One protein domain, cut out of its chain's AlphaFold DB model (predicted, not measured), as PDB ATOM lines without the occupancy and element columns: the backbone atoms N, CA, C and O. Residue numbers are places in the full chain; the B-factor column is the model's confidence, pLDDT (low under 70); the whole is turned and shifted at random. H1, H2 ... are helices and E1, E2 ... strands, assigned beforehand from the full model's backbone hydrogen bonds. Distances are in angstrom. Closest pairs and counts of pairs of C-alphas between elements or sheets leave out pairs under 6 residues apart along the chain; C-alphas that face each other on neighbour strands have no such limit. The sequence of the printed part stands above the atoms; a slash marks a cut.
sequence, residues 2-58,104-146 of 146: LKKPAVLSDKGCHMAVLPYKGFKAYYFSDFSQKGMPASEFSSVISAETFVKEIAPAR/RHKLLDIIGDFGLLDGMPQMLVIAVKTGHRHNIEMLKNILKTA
ATOM      1  N   LEU A   2     104.531 141.087 126.599       83.75
ATOM      2  CA  LEU A   2     105.280 140.022 127.268       83.75
ATOM      3  C   LEU A   2     106.791 140.223 127.056       83.75
ATOM      4  O   LEU A   2     107.235 140.359 125.918       83.75
ATOM      5  N   LYS A   3     107.575 140.248 128.141       84.44
ATOM      6  CA  LYS A   3     109.030 140.494 128.081       84.44
ATOM      7  C   LYS A   3     109.859 139.218 127.920       84.44
ATOM      8  O   LYS A   3     110.936 139.263 127.336       84.44
ATOM      9  N   LYS A   4     109.382 138.091 128.454       91.31
ATOM     10  CA  LYS A   4     110.083 136.799 128.447       91.31
ATOM     11  C   LYS A   4     109.117 135.674 128.076       91.31
ATOM     12  O   LYS A   4     107.936 135.794 128.393       91.31
ATOM     13  N   PRO A   5     109.596 134.593 127.441       95.62
ATOM     14  CA  PRO A   5     108.795 133.396 127.222       95.62
ATOM     15  C   PRO A   5     108.149 132.873 128.510       95.62
ATOM     16  O   PRO A   5     108.799 132.835 129.555       95.62
ATOM     17  N   ALA A   6     106.904 132.415 128.410       96.44
ATOM     18  CA  ALA A   6     106.213 131.671 129.456       96.44
ATOM     19  C   ALA A   6     105.805 130.299 128.909       96.44
ATOM     20  O   ALA A   6     105.286 130.198 127.798       96.44
ATOM     21  N   VAL A   7     106.056 129.241 129.678       97.38
ATOM     22  CA  VAL A   7     105.750 127.861 129.286       97.38
ATOM     23  C   VAL A   7     104.933 127.170 130.368       97.38
ATOM     24  O   VAL A   7     105.138 127.391 131.558       97.38
ATOM     25  N   LEU A   8     103.998 126.330 129.939       96.94
ATOM     26  CA  LEU A   8     103.156 125.501 130.786       96.94
ATOM     27  C   LEU A   8     103.113 124.098 130.190       96.94
ATOM     28  O   LEU A   8     102.987 123.935 128.976       96.94
ATOM     29  N   SER A   9     103.239 123.086 131.042       97.38
ATOM     30  CA  SER A   9     103.123 121.679 130.661       97.38
ATOM     31  C   SER A   9     102.370 120.924 131.746       97.38
ATOM     32  O   SER A   9     102.783 120.942 132.901       97.38
ATOM     33  N   ASP A  10     101.285 120.257 131.371       96.12
ATOM     34  CA  ASP A  10     100.473 119.453 132.283       96.12
ATOM     35  C   ASP A  10      99.892 118.245 131.545       96.12
ATOM     36  O   ASP A  10      99.136 118.397 130.587       96.12
ATOM     37  N   LYS A  11     100.268 117.031 131.969       92.81
ATOM     38  CA  LYS A  11      99.736 115.748 131.460       92.81
ATOM     39  C   LYS A  11      99.626 115.670 129.924       92.81
ATOM     40  O   LYS A  11      98.610 115.243 129.378       92.81
ATOM     41  N   GLY A  12     100.676 116.088 129.213       93.00
ATOM     42  CA  GLY A  12     100.731 116.065 127.742       93.00
ATOM     43  C   GLY A  12      99.935 117.178 127.048       93.00
ATOM     44  O   GLY A  12      99.721 117.108 125.837       93.00
ATOM     45  N   CYS A  13      99.478 118.178 127.803       97.44
ATOM     46  CA  CYS A  13      99.009 119.466 127.306       97.44
ATOM     47  C   CYS A  13     100.141 120.479 127.474       97.44
ATOM     48  O   CYS A  13     100.746 120.557 128.546       97.44
ATOM     49  N   HIS A  14     100.417 121.265 126.440       98.19
ATOM     50  CA  HIS A  14     101.527 122.215 126.448       98.19
ATOM     51  C   HIS A  14     101.071 123.575 125.935       98.19
ATOM     52  O   HIS A  14     100.324 123.661 124.962       98.19
ATOM     53  N   MET A  15     101.546 124.640 126.571       98.56
ATOM     54  CA  MET A  15     101.382 126.001 126.080       98.56
ATOM     55  C   MET A  15     102.705 126.747 126.174       98.56
ATOM     56  O   MET A  15     103.344 126.739 127.224       98.56
ATOM     57  N   ALA A  16     103.084 127.430 125.101       98.25
ATOM     58  CA  ALA A  16     104.175 128.390 125.099       98.25
ATOM     59  C   ALA A  16     103.650 129.749 124.636       98.25
ATOM     60  O   ALA A  16     102.949 129.840 123.628       98.25
ATOM     61  N   VAL A  17     104.000 130.802 125.368       97.94
ATOM     62  CA  VAL A  17     103.703 132.186 125.006       97.94
ATOM     63  C   VAL A  17     105.019 132.931 124.847       97.94
ATOM     64  O   VAL A  17     105.842 132.959 125.761       97.94
ATOM     65  N   LEU A  18     105.235 133.504 123.666       97.31
ATOM     66  CA  LEU A  18     106.489 134.142 123.270       97.31
ATOM     67  C   LEU A  18     106.270 135.636 122.987       97.31
ATOM     68  O   LEU A  18     105.205 136.004 122.478       97.31
ATOM     69  N   PRO A  19     107.263 136.506 123.263       96.19
ATOM     70  CA  PRO A  19     107.219 137.896 122.825       96.19
ATOM     71  C   PRO A  19     107.040 137.988 121.305       96.19
ATOM     72  O   PRO A  19     107.793 137.385 120.542       96.19
ATOM     73  N   TYR A  20     106.038 138.740 120.860       96.44
ATOM     74  CA  TYR A  20     105.741 138.944 119.445       96.44
ATOM     75  C   TYR A  20     105.026 140.286 119.262       96.44
ATOM     76  O   TYR A  20     104.197 140.672 120.086       96.44
ATOM     77  N   LYS A  21     105.364 141.017 118.195       94.94
ATOM     78  CA  LYS A  21     104.714 142.287 117.854       94.94
ATOM     79  C   LYS A  21     103.444 141.985 117.056       94.94
ATOM     80  O   LYS A  21     103.514 141.728 115.857       94.94
ATOM     81  N   GLY A  22     102.307 141.998 117.739       95.19
ATOM     82  CA  GLY A  22     101.008 141.534 117.251       95.19
ATOM     83  C   GLY A  22     100.478 140.361 118.074       95.19
ATOM     84  O   GLY A  22     101.125 139.910 119.016       95.19
ATOM     85  N   PHE A  23      99.310 139.843 117.707       96.75
ATOM     86  CA  PHE A  23      98.765 138.627 118.303       96.75
ATOM     87  C   PHE A  23      98.768 137.520 117.252       96.75
ATOM     88  O   PHE A  23      98.146 137.658 116.205       96.75
ATOM     89  N   LYS A  24      99.495 136.430 117.499       98.12
ATOM     90  CA  LYS A  24      99.473 135.230 116.654       98.12
ATOM     91  C   LYS A  24      99.161 134.028 117.528       98.12
ATOM     92  O   LYS A  24      99.687 133.925 118.632       98.12
ATOM     93  N   ALA A  25      98.341 133.115 117.031       98.31
ATOM     94  CA  ALA A  25      98.034 131.887 117.745       98.31
ATOM     95  C   ALA A  25      98.159 130.676 116.818       98.31
ATOM     96  O   ALA A  25      97.793 130.728 115.645       98.31
ATOM     97  N   TYR A  26      98.701 129.594 117.364       98.75
ATOM     98  CA  TYR A  26      98.716 128.253 116.799       98.75
ATOM     99  C   TYR A  26      98.048 127.320 117.804       98.75
ATOM    100  O   TYR A  26      98.350 127.376 119.000       98.75
ATOM    101  N   TYR A  27      97.172 126.451 117.315       98.75
ATOM    102  CA  TYR A  27      96.528 125.432 118.123       98.75
ATOM    103  C   TYR A  27      96.624 124.063 117.454       98.75
ATOM    104  O   TYR A  27      96.164 123.889 116.327       98.75
ATOM    105  N   PHE A  28      97.135 123.080 118.191       98.62
ATOM    106  CA  PHE A  28      97.096 121.667 117.840       98.62
ATOM    107  C   PHE A  28      96.055 120.936 118.689       98.62
ATOM    108  O   PHE A  28      96.110 120.934 119.925       98.62
ATOM    109  N   SER A  29      95.113 120.285 118.016       96.38
ATOM    110  CA  SER A  29      94.083 119.448 118.621       96.38
ATOM    111  C   SER A  29      94.366 117.972 118.352       96.38
ATOM    112  O   SER A  29      94.629 117.576 117.219       96.38
ATOM    113  N   ASP A  30      94.268 117.152 119.396       95.62
ATOM    114  CA  ASP A  30      94.357 115.695 119.298       95.62
ATOM    115  C   ASP A  30      93.223 115.066 120.104       95.62
ATOM    116  O   ASP A  30      93.226 115.051 121.337       95.62
ATOM    117  N   PHE A  31      92.241 114.566 119.360       93.12
ATOM    118  CA  PHE A  31      91.091 113.827 119.863       93.12
ATOM    119  C   PHE A  31      91.075 112.401 119.287       93.12
ATOM    120  O   PHE A  31      90.008 111.805 119.122       93.12
ATOM    121  N   SER A  32      92.255 111.833 119.009       92.38
ATOM    122  CA  SER A  32      92.423 110.474 118.464       92.38
ATOM    123  C   SER A  32      91.726 109.409 119.310       92.38
ATOM    124  O   SER A  32      91.023 108.554 118.775       92.38
ATOM    125  N   GLN A  33      91.797 109.534 120.638       90.50
ATOM    126  CA  GLN A  33      91.095 108.665 121.596       90.50
ATOM    127  C   GLN A  33      89.561 108.721 121.465       90.50
ATOM    128  O   GLN A  33      88.858 107.801 121.876       90.50
ATOM    129  N   LYS A  34      89.028 109.793 120.870       89.31
ATOM    130  CA  LYS A  34      87.600 109.979 120.582       89.31
ATOM    131  C   LYS A  34      87.249 109.675 119.119       89.31
ATOM    132  O   LYS A  34      86.123 109.919 118.695       89.31
ATOM    133  N   GLY A  35      88.192 109.120 118.353       89.69
ATOM    134  CA  GLY A  35      88.003 108.741 116.953       89.69
ATOM    135  C   GLY A  35      88.083 109.905 115.965       89.69
ATOM    136  O   GLY A  35      87.633 109.750 114.831       89.69
ATOM    137  N   MET A  36      88.626 111.056 116.373       91.62
ATOM    138  CA  MET A  36      88.892 112.192 115.487       91.62
ATOM    139  C   MET A  36      90.388 112.291 115.171       91.62
ATOM    140  O   MET A  36      91.198 112.215 116.096       91.62
ATOM    141  N   PRO A  37      90.785 112.494 113.903       92.81
ATOM    142  CA  PRO A  37      92.186 112.714 113.572       92.81
ATOM    143  C   PRO A  37      92.701 113.998 114.229       92.81
ATOM    144  O   PRO A  37      91.948 114.952 114.443       92.81
ATOM    145  N   ALA A  38      94.000 114.024 114.521       96.06
ATOM    146  CA  ALA A  38      94.651 115.250 114.946       96.06
ATOM    147  C   ALA A  38      94.543 116.317 113.847       96.06
ATOM    148  O   ALA A  38      94.577 116.014 112.651       96.06
ATOM    149  N   SER A  39      94.389 117.570 114.259       97.06
ATOM    150  CA  SER A  39      94.307 118.704 113.342       97.06
ATOM    151  C   SER A  39      94.808 119.971 114.008       97.06
ATOM    152  O   SER A  39      94.770 120.107 115.234       97.06
ATOM    153  N   GLU A  40      95.263 120.912 113.196       98.38
ATOM    154  CA  GLU A  40      95.852 122.158 113.656       98.38
ATOM    155  C   GLU A  40      95.301 123.351 112.888       98.38
ATOM    156  O   GLU A  40      94.784 123.214 111.780       98.38
ATOM    157  N   PHE A  41      95.419 124.522 113.498       98.62
ATOM    158  CA  PHE A  41      95.144 125.789 112.845       98.62
ATOM    159  C   PHE A  41      96.053 126.873 113.417       98.62
ATOM    160  O   PHE A  41      96.380 126.869 114.606       98.62
ATOM    161  N   SER A  42      96.461 127.819 112.574       98.44
ATOM    162  CA  SER A  42      97.198 128.995 113.019       98.44
ATOM    163  C   SER A  42      96.809 130.219 112.219       98.44
ATOM    164  O   SER A  42      96.553 130.120 111.022       98.44
ATOM    165  N   SER A  43      96.787 131.370 112.881       98.12
ATOM    166  CA  SER A  43      96.506 132.642 112.227       98.12
ATOM    167  C   SER A  43      97.143 133.800 112.992       98.12
ATOM    168  O   SER A  43      97.376 133.727 114.206       98.12
ATOM    169  N   VAL A  44      97.455 134.872 112.265       98.06
ATOM    170  CA  VAL A  44      97.708 136.184 112.869       98.06
ATOM    171  C   VAL A  44      96.347 136.807 113.141       98.06
ATOM    172  O   VAL A  44      95.502 136.883 112.253       98.06
ATOM    173  N   ILE A  45      96.123 137.232 114.377       96.94
ATOM    174  CA  ILE A  45      94.819 137.677 114.849       96.94
ATOM    175  C   ILE A  45      94.665 139.165 114.550       96.94
ATOM    176  O   ILE A  45      95.341 140.016 115.129       96.94
ATOM    177  N   SER A  46      93.756 139.464 113.630       96.62
ATOM    178  CA  SER A  46      93.278 140.799 113.285       96.62
ATOM    179  C   SER A  46      91.750 140.787 113.276       96.62
ATOM    180  O   SER A  46      91.133 139.724 113.320       96.62
ATOM    181  N   ALA A  47      91.112 141.957 113.201       96.44
ATOM    182  CA  ALA A  47      89.655 142.024 113.071       96.44
ATOM    183  C   ALA A  47      89.156 141.259 111.830       96.44
ATOM    184  O   ALA A  47      88.146 140.561 111.887       96.44
ATOM    185  N   GLU A  48      89.895 141.341 110.722       97.75
ATOM    186  CA  GLU A  48      89.546 140.660 109.479       97.75
ATOM    187  C   GLU A  48      89.674 139.137 109.595       97.75
ATOM    188  O   GLU A  48      88.724 138.419 109.265       97.75
ATOM    189  N   THR A  49      90.813 138.635 110.086       97.81
ATOM    190  CA  THR A  49      91.017 137.185 110.235       97.81
ATOM    191  C   THR A  49      90.087 136.616 111.297       97.81
ATOM    192  O   THR A  49      89.531 135.536 111.109       97.81
ATOM    193  N   PHE A  50      89.807 137.368 112.364       97.88
ATOM    194  CA  PHE A  50      88.822 136.975 113.362       97.88
ATOM    195  C   PHE A  50      87.446 136.747 112.732       97.88
ATOM    196  O   PHE A  50      86.898 135.654 112.864       97.88
ATOM    197  N   VAL A  51      86.910 137.729 112.002       98.31
ATOM    198  CA  VAL A  51      85.564 137.638 111.411       98.31
ATOM    199  C   VAL A  51      85.469 136.530 110.361       98.31
ATOM    200  O   VAL A  51      84.485 135.793 110.342       98.31
ATOM    201  N   LYS A  52      86.472 136.399 109.486       98.12
ATOM    202  CA  LYS A  52      86.413 135.466 108.350       98.12
ATOM    203  C   LYS A  52      86.770 134.031 108.726       98.12
ATOM    204  O   LYS A  52      86.167 133.096 108.206       98.12
ATOM    205  N   GLU A  53      87.754 133.845 109.602       98.06
ATOM    206  CA  GLU A  53      88.415 132.549 109.785       98.06
ATOM    207  C   GLU A  53      88.168 131.909 111.151       98.06
ATOM    208  O   GLU A  53      88.340 130.696 111.277       98.06
ATOM    209  N   ILE A  54      87.794 132.685 112.173       98.12
ATOM    210  CA  ILE A  54      87.783 132.206 113.565       98.12
ATOM    211  C   ILE A  54      86.383 132.283 114.171       98.12
ATOM    212  O   ILE A  54      85.856 131.264 114.606       98.12
ATOM    213  N   ALA A  55      85.753 133.460 114.145       98.00
ATOM    214  CA  ALA A  55      84.427 133.716 114.704       98.00
ATOM    215  C   ALA A  55      83.340 132.724 114.241       98.00
ATOM    216  O   ALA A  55      82.498 132.351 115.059       98.00
ATOM    217  N   PRO A  56      83.333 132.230 112.983       97.38
ATOM    218  CA  PRO A  56      82.319 131.270 112.564       97.38
ATOM    219  C   PRO A  56      82.526 129.849 113.117       97.38
ATOM    220  O   PRO A  56      81.637 129.019 112.922       97.38
ATOM    221  N   ALA A  57      83.651 129.527 113.767       97.56
ATOM    222  CA  ALA A  57      83.926 128.180 114.266       97.56
ATOM    223  C   ALA A  57      83.101 127.863 115.523       97.56
ATOM    224  O   ALA A  57      83.267 128.476 116.581       97.56
ATOM    225  N   ARG A  58      82.192 126.891 115.403       95.94
ATOM    226  CA  ARG A  58      81.267 126.529 116.485       95.94
ATOM    227  C   ARG A  58      81.927 125.647 117.533       95.94
ATOM    228  O   ARG A  58      82.852 124.890 117.241       95.94
ATOM    229  N   ARG A 104      90.165 125.697 115.093       98.56
ATOM    230  CA  ARG A 104      89.690 127.093 114.993       98.56
ATOM    231  C   ARG A 104      88.860 127.515 116.201       98.56
ATOM    232  O   ARG A 104      89.105 128.585 116.748       98.56
ATOM    233  N   HIS A 105      87.926 126.679 116.656       98.19
ATOM    234  CA  HIS A 105      87.138 126.969 117.855       98.19
ATOM    235  C   HIS A 105      88.013 126.997 119.116       98.19
ATOM    236  O   HIS A 105      87.880 127.884 119.948       98.19
ATOM    237  N   LYS A 106      88.987 126.088 119.234       98.38
ATOM    238  CA  LYS A 106      89.950 126.135 120.345       98.38
ATOM    239  C   LYS A 106      90.834 127.386 120.319       98.38
ATOM    240  O   LYS A 106      91.226 127.882 121.372       98.38
ATOM    241  N   LEU A 107      91.141 127.908 119.134       98.12
ATOM    242  CA  LEU A 107      91.816 129.192 118.985       98.12
ATOM    243  C   LEU A 107      90.876 130.357 119.349       98.12
ATOM    244  O   LEU A 107      91.319 131.292 120.012       98.12
ATOM    245  N   LEU A 108      89.587 130.283 118.996       98.44
ATOM    246  CA  LEU A 108      88.556 131.230 119.444       98.44
ATOM    247  C   LEU A 108      88.474 131.282 120.977       98.44
ATOM    248  O   LEU A 108      88.476 132.376 121.538       98.44
ATOM    249  N   ASP A 109      88.503 130.128 121.649       98.38
ATOM    250  CA  ASP A 109      88.574 130.042 123.115       98.38
ATOM    251  C   ASP A 109      89.812 130.762 123.666       98.38
ATOM    252  O   ASP A 109      89.716 131.510 124.633       98.38
ATOM    253  N   ILE A 110      90.983 130.567 123.041       98.06
ATOM    254  CA  ILE A 110      92.218 131.260 123.435       98.06
ATOM    255  C   ILE A 110      92.069 132.770 123.277       98.06
ATOM    256  O   ILE A 110      92.483 133.497 124.172       98.06
ATOM    257  N   ILE A 111      91.490 133.255 122.175       97.19
ATOM    258  CA  ILE A 111      91.263 134.695 121.977       97.19
ATOM    259  C   ILE A 111      90.346 135.246 123.070       97.19
ATOM    260  O   ILE A 111      90.649 136.298 123.626       97.19
ATOM    261  N   GLY A 112      89.263 134.536 123.393       97.06
ATOM    262  CA  GLY A 112      88.336 134.927 124.454       97.06
ATOM    263  C   GLY A 112      89.006 134.966 125.828       97.06
ATOM    264  O   GLY A 112      88.946 135.986 126.509       97.06
ATOM    265  N   ASP A 113      89.709 133.894 126.203       97.88
ATOM    266  CA  ASP A 113      90.398 133.802 127.491       97.88
ATOM    267  C   ASP A 113      91.515 134.855 127.602       97.88
ATOM    268  O   ASP A 113      91.601 135.563 128.601       97.88
ATOM    269  N   PHE A 114      92.358 135.010 126.574       96.19
ATOM    270  CA  PHE A 114      93.437 136.010 126.566       96.19
ATOM    271  C   PHE A 114      92.914 137.447 126.458       96.19
ATOM    272  O   PHE A 114      93.642 138.375 126.807       96.19
ATOM    273  N   GLY A 115      91.661 137.634 126.041       94.25
ATOM    274  CA  GLY A 115      90.952 138.910 126.115       94.25
ATOM    275  C   GLY A 115      90.709 139.403 127.546       94.25
ATOM    276  O   GLY A 115      90.328 140.553 127.724       94.25
ATOM    277  N   LEU A 116      90.961 138.569 128.565       94.75
ATOM    278  CA  LEU A 116      90.968 138.978 129.974       94.75
ATOM    279  C   LEU A 116      92.228 139.767 130.376       94.75
ATOM    280  O   LEU A 116      92.295 140.267 131.497       94.75
ATOM    281  N   LEU A 117      93.248 139.840 129.514       92.44
ATOM    282  CA  LEU A 117      94.399 140.716 129.723       92.44
ATOM    283  C   LEU A 117      94.050 142.163 129.361       92.44
ATOM    284  O   LEU A 117      93.256 142.415 128.459       92.44
ATOM    285  N   ASP A 118      94.721 143.114 130.008       88.94
ATOM    286  CA  ASP A 118      94.576 144.525 129.657       88.94
ATOM    287  C   ASP A 118      95.155 144.820 128.266       88.94
ATOM    288  O   ASP A 118      96.345 144.620 127.989       88.94
ATOM    289  N   GLY A 119      94.303 145.368 127.399       88.56
ATOM    290  CA  GLY A 119      94.654 145.768 126.041       88.56
ATOM    291  C   GLY A 119      94.820 144.597 125.069       88.56
ATOM    292  O   GLY A 119      94.625 143.429 125.389       88.56
ATOM    293  N   MET A 120      95.184 144.919 123.825       87.50
ATOM    294  CA  MET A 120      95.368 143.900 122.790       87.50
ATOM    295  C   MET A 120      96.627 143.063 123.069       87.50
ATOM    296  O   MET A 120      97.722 143.637 123.141       87.50
ATOM    297  N   PRO A 121      96.524 141.720 123.155       92.12
ATOM    298  CA  PRO A 121      97.678 140.853 123.350       92.12
ATOM    299  C   PRO A 121      98.785 141.117 122.318       92.12
ATOM    300  O   PRO A 121      98.530 141.285 121.128       92.12
ATOM    301  N   GLN A 122     100.033 141.170 122.787       94.25
ATOM    302  CA  GLN A 122     101.236 141.306 121.955       94.25
ATOM    303  C   GLN A 122     102.146 140.110 122.229       94.25
ATOM    304  O   GLN A 122     103.048 140.178 123.073       94.25
ATOM    305  N   MET A 123     101.797 138.980 121.618       96.50
ATOM    306  CA  MET A 123     102.386 137.675 121.890       96.50
ATOM    307  C   MET A 123     102.053 136.641 120.810       96.50
ATOM    308  O   MET A 123     101.054 136.742 120.095       96.50
ATOM    309  N   LEU A 124     102.908 135.626 120.720       98.19
ATOM    310  CA  LEU A 124     102.656 134.395 119.987       98.19
ATOM    311  C   LEU A 124     102.249 133.322 120.994       98.19
ATOM    312  O   LEU A 124     103.025 133.015 121.894       98.19
ATOM    313  N   VAL A 125     101.063 132.744 120.825       98.44
ATOM    314  CA  VAL A 125     100.571 131.611 121.615       98.44
ATOM    315  C   VAL A 125     100.698 130.333 120.792       98.44
ATOM    316  O   VAL A 125     100.168 130.244 119.689       98.44
ATOM    317  N   ILE A 126     101.389 129.335 121.331       98.75
ATOM    318  CA  ILE A 126     101.475 127.982 120.777       98.75
ATOM    319  C   ILE A 126     100.811 127.058 121.787       98.75
ATOM    320  O   ILE A 126     101.301 126.909 122.906       98.75
ATOM    321  N   ALA A 127      99.692 126.457 121.403       98.62
ATOM    322  CA  ALA A 127      98.878 125.623 122.270       98.62
ATOM    323  C   ALA A 127      98.744 124.209 121.701       98.62
ATOM    324  O   ALA A 127      98.390 124.018 120.542       98.62
ATOM    325  N   VAL A 128      98.998 123.209 122.537       98.50
ATOM    326  CA  VAL A 128      98.896 121.786 122.207       98.50
ATOM    327  C   VAL A 128      97.954 121.149 123.214       98.50
ATOM    328  O   VAL A 128      98.294 121.017 124.391       98.50
ATOM    329  N   LYS A 129      96.761 120.755 122.750       97.56
ATOM    330  CA  LYS A 129      95.728 120.054 123.541       97.56
ATOM    331  C   LYS A 129      95.238 120.823 124.781       97.56
ATOM    332  O   LYS A 129      94.723 120.222 125.719       97.56
ATOM    333  N   THR A 130      95.397 122.145 124.808       97.94
ATOM    334  CA  THR A 130      95.049 122.962 125.976       97.94
ATOM    335  C   THR A 130      93.540 123.225 126.080       97.94
ATOM    336  O   THR A 130      92.716 122.788 125.286       97.94
ATOM    337  N   GLY A 131      93.126 123.926 127.128       96.75
ATOM    338  CA  GLY A 131      91.730 124.298 127.350       96.75
ATOM    339  C   GLY A 131      91.668 125.443 128.346       96.75
ATOM    340  O   GLY A 131      92.717 125.853 128.841       96.75
ATOM    341  N   HIS A 132      90.468 125.914 128.684       97.88
ATOM    342  CA  HIS A 132      90.290 127.117 129.506       97.88
ATOM    343  C   HIS A 132      91.117 127.103 130.794       97.88
ATOM    344  O   HIS A 132      91.795 128.075 131.094       97.88
ATOM    345  N   ARG A 133      91.173 125.975 131.518       97.75
ATOM    346  CA  ARG A 133      92.008 125.872 132.729       97.75
ATOM    347  C   ARG A 133      93.477 126.220 132.459       97.75
ATOM    348  O   ARG A 133      94.046 127.019 133.192       97.75
ATOM    349  N   HIS A 134      94.067 125.646 131.410       98.12
ATOM    350  CA  HIS A 134      95.460 125.896 131.031       98.12
ATOM    351  C   HIS A 134      95.661 127.331 130.535       98.12
ATOM    352  O   HIS A 134      96.673 127.949 130.851       98.12
ATOM    353  N   ASN A 135      94.690 127.867 129.787       97.94
ATOM    354  CA  ASN A 135      94.719 129.244 129.304       97.94
ATOM    355  C   ASN A 135      94.756 130.205 130.503       97.94
ATOM    356  O   ASN A 135      95.696 130.978 130.638       97.94
ATOM    357  N   ILE A 136      93.810 130.081 131.439       97.44
ATOM    358  CA  ILE A 136      93.742 130.905 132.655       97.44
ATOM    359  C   ILE A 136      94.988 130.744 133.535       97.44
ATOM    360  O   ILE A 136      95.483 131.724 134.093       97.44
ATOM    361  N   GLU A 137      95.518 129.529 133.675       97.25
ATOM    362  CA  GLU A 137      96.763 129.288 134.408       97.25
ATOM    363  C   GLU A 137      97.954 130.012 133.762       97.25
ATOM    364  O   GLU A 137      98.724 130.678 134.457       97.25
ATOM    365  N   MET A 138      98.054 129.976 132.430       97.19
ATOM    366  CA  MET A 138      99.060 130.734 131.689       97.19
ATOM    367  C   MET A 138      98.902 132.245 131.902       97.19
ATOM    368  O   MET A 138      99.892 132.918 132.178       97.19
ATOM    369  N   LEU A 139      97.678 132.784 131.849       95.69
ATOM    370  CA  LEU A 139      97.436 134.210 132.105       95.69
ATOM    371  C   LEU A 139      97.901 134.624 133.502       95.69
ATOM    372  O   LEU A 139      98.585 135.635 133.648       95.69
ATOM    373  N   LYS A 140      97.614 133.812 134.527       94.88
ATOM    374  CA  LYS A 140      98.113 134.049 135.892       94.88
ATOM    375  C   LYS A 140      99.642 134.066 135.945       94.88
ATOM    376  O   LYS A 140     100.209 134.897 136.650       94.88
ATOM    377  N   ASN A 141     100.317 133.179 135.212       93.69
ATOM    378  CA  ASN A 141     101.781 133.149 135.153       93.69
ATOM    379  C   ASN A 141     102.353 134.384 134.441       93.69
ATOM    380  O   ASN A 141     103.329 134.968 134.914       93.69
ATOM    381  N   ILE A 142     101.716 134.827 133.353       92.75
ATOM    382  CA  ILE A 142     102.082 136.058 132.641       92.75
ATOM    383  C   ILE A 142     101.934 137.273 133.565       92.75
ATOM    384  O   ILE A 142     102.869 138.052 133.693       92.75
ATOM    385  N   LEU A 143     100.807 137.405 134.267       90.50
ATOM    386  CA  LEU A 143     100.552 138.545 135.157       90.50
ATOM    387  C   LEU A 143     101.499 138.599 136.364       90.50
ATOM    388  O   LEU A 143     101.836 139.682 136.822       90.50
ATOM    389  N   LYS A 144     101.974 137.451 136.863       86.56
ATOM    390  CA  LYS A 144     102.994 137.402 137.929       86.56
ATOM    391  C   LYS A 144     104.391 137.824 137.468       86.56
ATOM    392  O   LYS A 144     105.247 138.082 138.308       86.56
ATOM    393  N   THR A 145     104.649 137.798 136.162       72.75
ATOM    394  CA  THR A 145     105.979 138.028 135.570       72.75
ATOM    395  C   THR A 145     106.068 139.314 134.743       72.75
ATOM    396  O   THR A 145     107.156 139.640 134.258       72.75
ATOM    397  N   ALA A 146     104.948 140.025 134.574       60.62
ATOM    398  CA  ALA A 146     104.835 141.305 133.873       60.62
ATOM    399  C   ALA A 146     105.397 142.467 134.709       60.62
ATOM    400  O   ALA A 146     106.133 143.300 134.111       60.62
TER     401      ALA A 146
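What this domain is: This is residues 2 to 58 and 104 to 146 of the 146 residues of the protein "UDP-3-O-(3-hydroxymyristoyl) N-acetylglucosamine deacetylase" of Candidatus Aerophobetes bacterium ADurb.Bin490 (UniProt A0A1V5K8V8). A nearly flat five-stranded sheet has two helices, H2 and H3, covering one face, and its other face is bare. The short helix H1 sits at the E4 edge, by the first residue of H2. The 100 printed residues hold E1, E2, E3, E4, H1, H2, E5 and H3 in chain order; the mixed sheet runs E1, E2, E5, E3, E4. The class is mixed, helices and strands, in two layers, helices on one face of a sheet. The whole is compact, radius of gyration of the C-alphas 13.2 A, and flat, spanning 40 by 34 by 18 A.

How they stand to each other: Strand E5, residues 123 to 128, is parallel to E3, residues 23 to 29; N 26 and O 125 are 2.8 A apart, within hydrogen-bond range. E5 is antiparallel to E2, residues 13 to 19, with N 16 to O 126 at 2.9 A. E2 forms a hairpin with edge strand E1, residues 6 to 10, with N 8 to O 15 at 2.8 A. E3 forms a hairpin with edge strand E4, residues 39 to 44, with N 27 to O 41 at 2.9 A. H2, residues 104 to 114, lies over E5 and E3 at a height over the sheet of 9.2 A. H3, residues 132 to 145, on the same face, lies over E1 and E2 at 8.9 A. H2 and H3 touch, closest C-alphas Asp 113 and Asn 135, 6.5 A. H1, residues 47 to 54, only grazes the sheet and touches H2, closest C-alphas Ile 54 and Arg 104, 5.6 A. In H1, H2 and H3 every O i to N i+4 pair is within hydrogen-bond range.

Where its parts are: E2 measures 20.7 A, E3 19.7 A and H3 20.0 A. E1 begins at C-alpha 6 (106.213, 131.671, 129.456); H3 ends at C-alpha 145 (105.979, 138.028, 135.570).

The domain as a whole: The farthest C-alphas, Gly 35 and Ala 146, are 40.4 A apart. Residues 59 to 103 are not printed; C-alphas 58 and 104 are 8.6 A apart. Of the links printed whole, none is long. Residue 146 is under pLDDT 70.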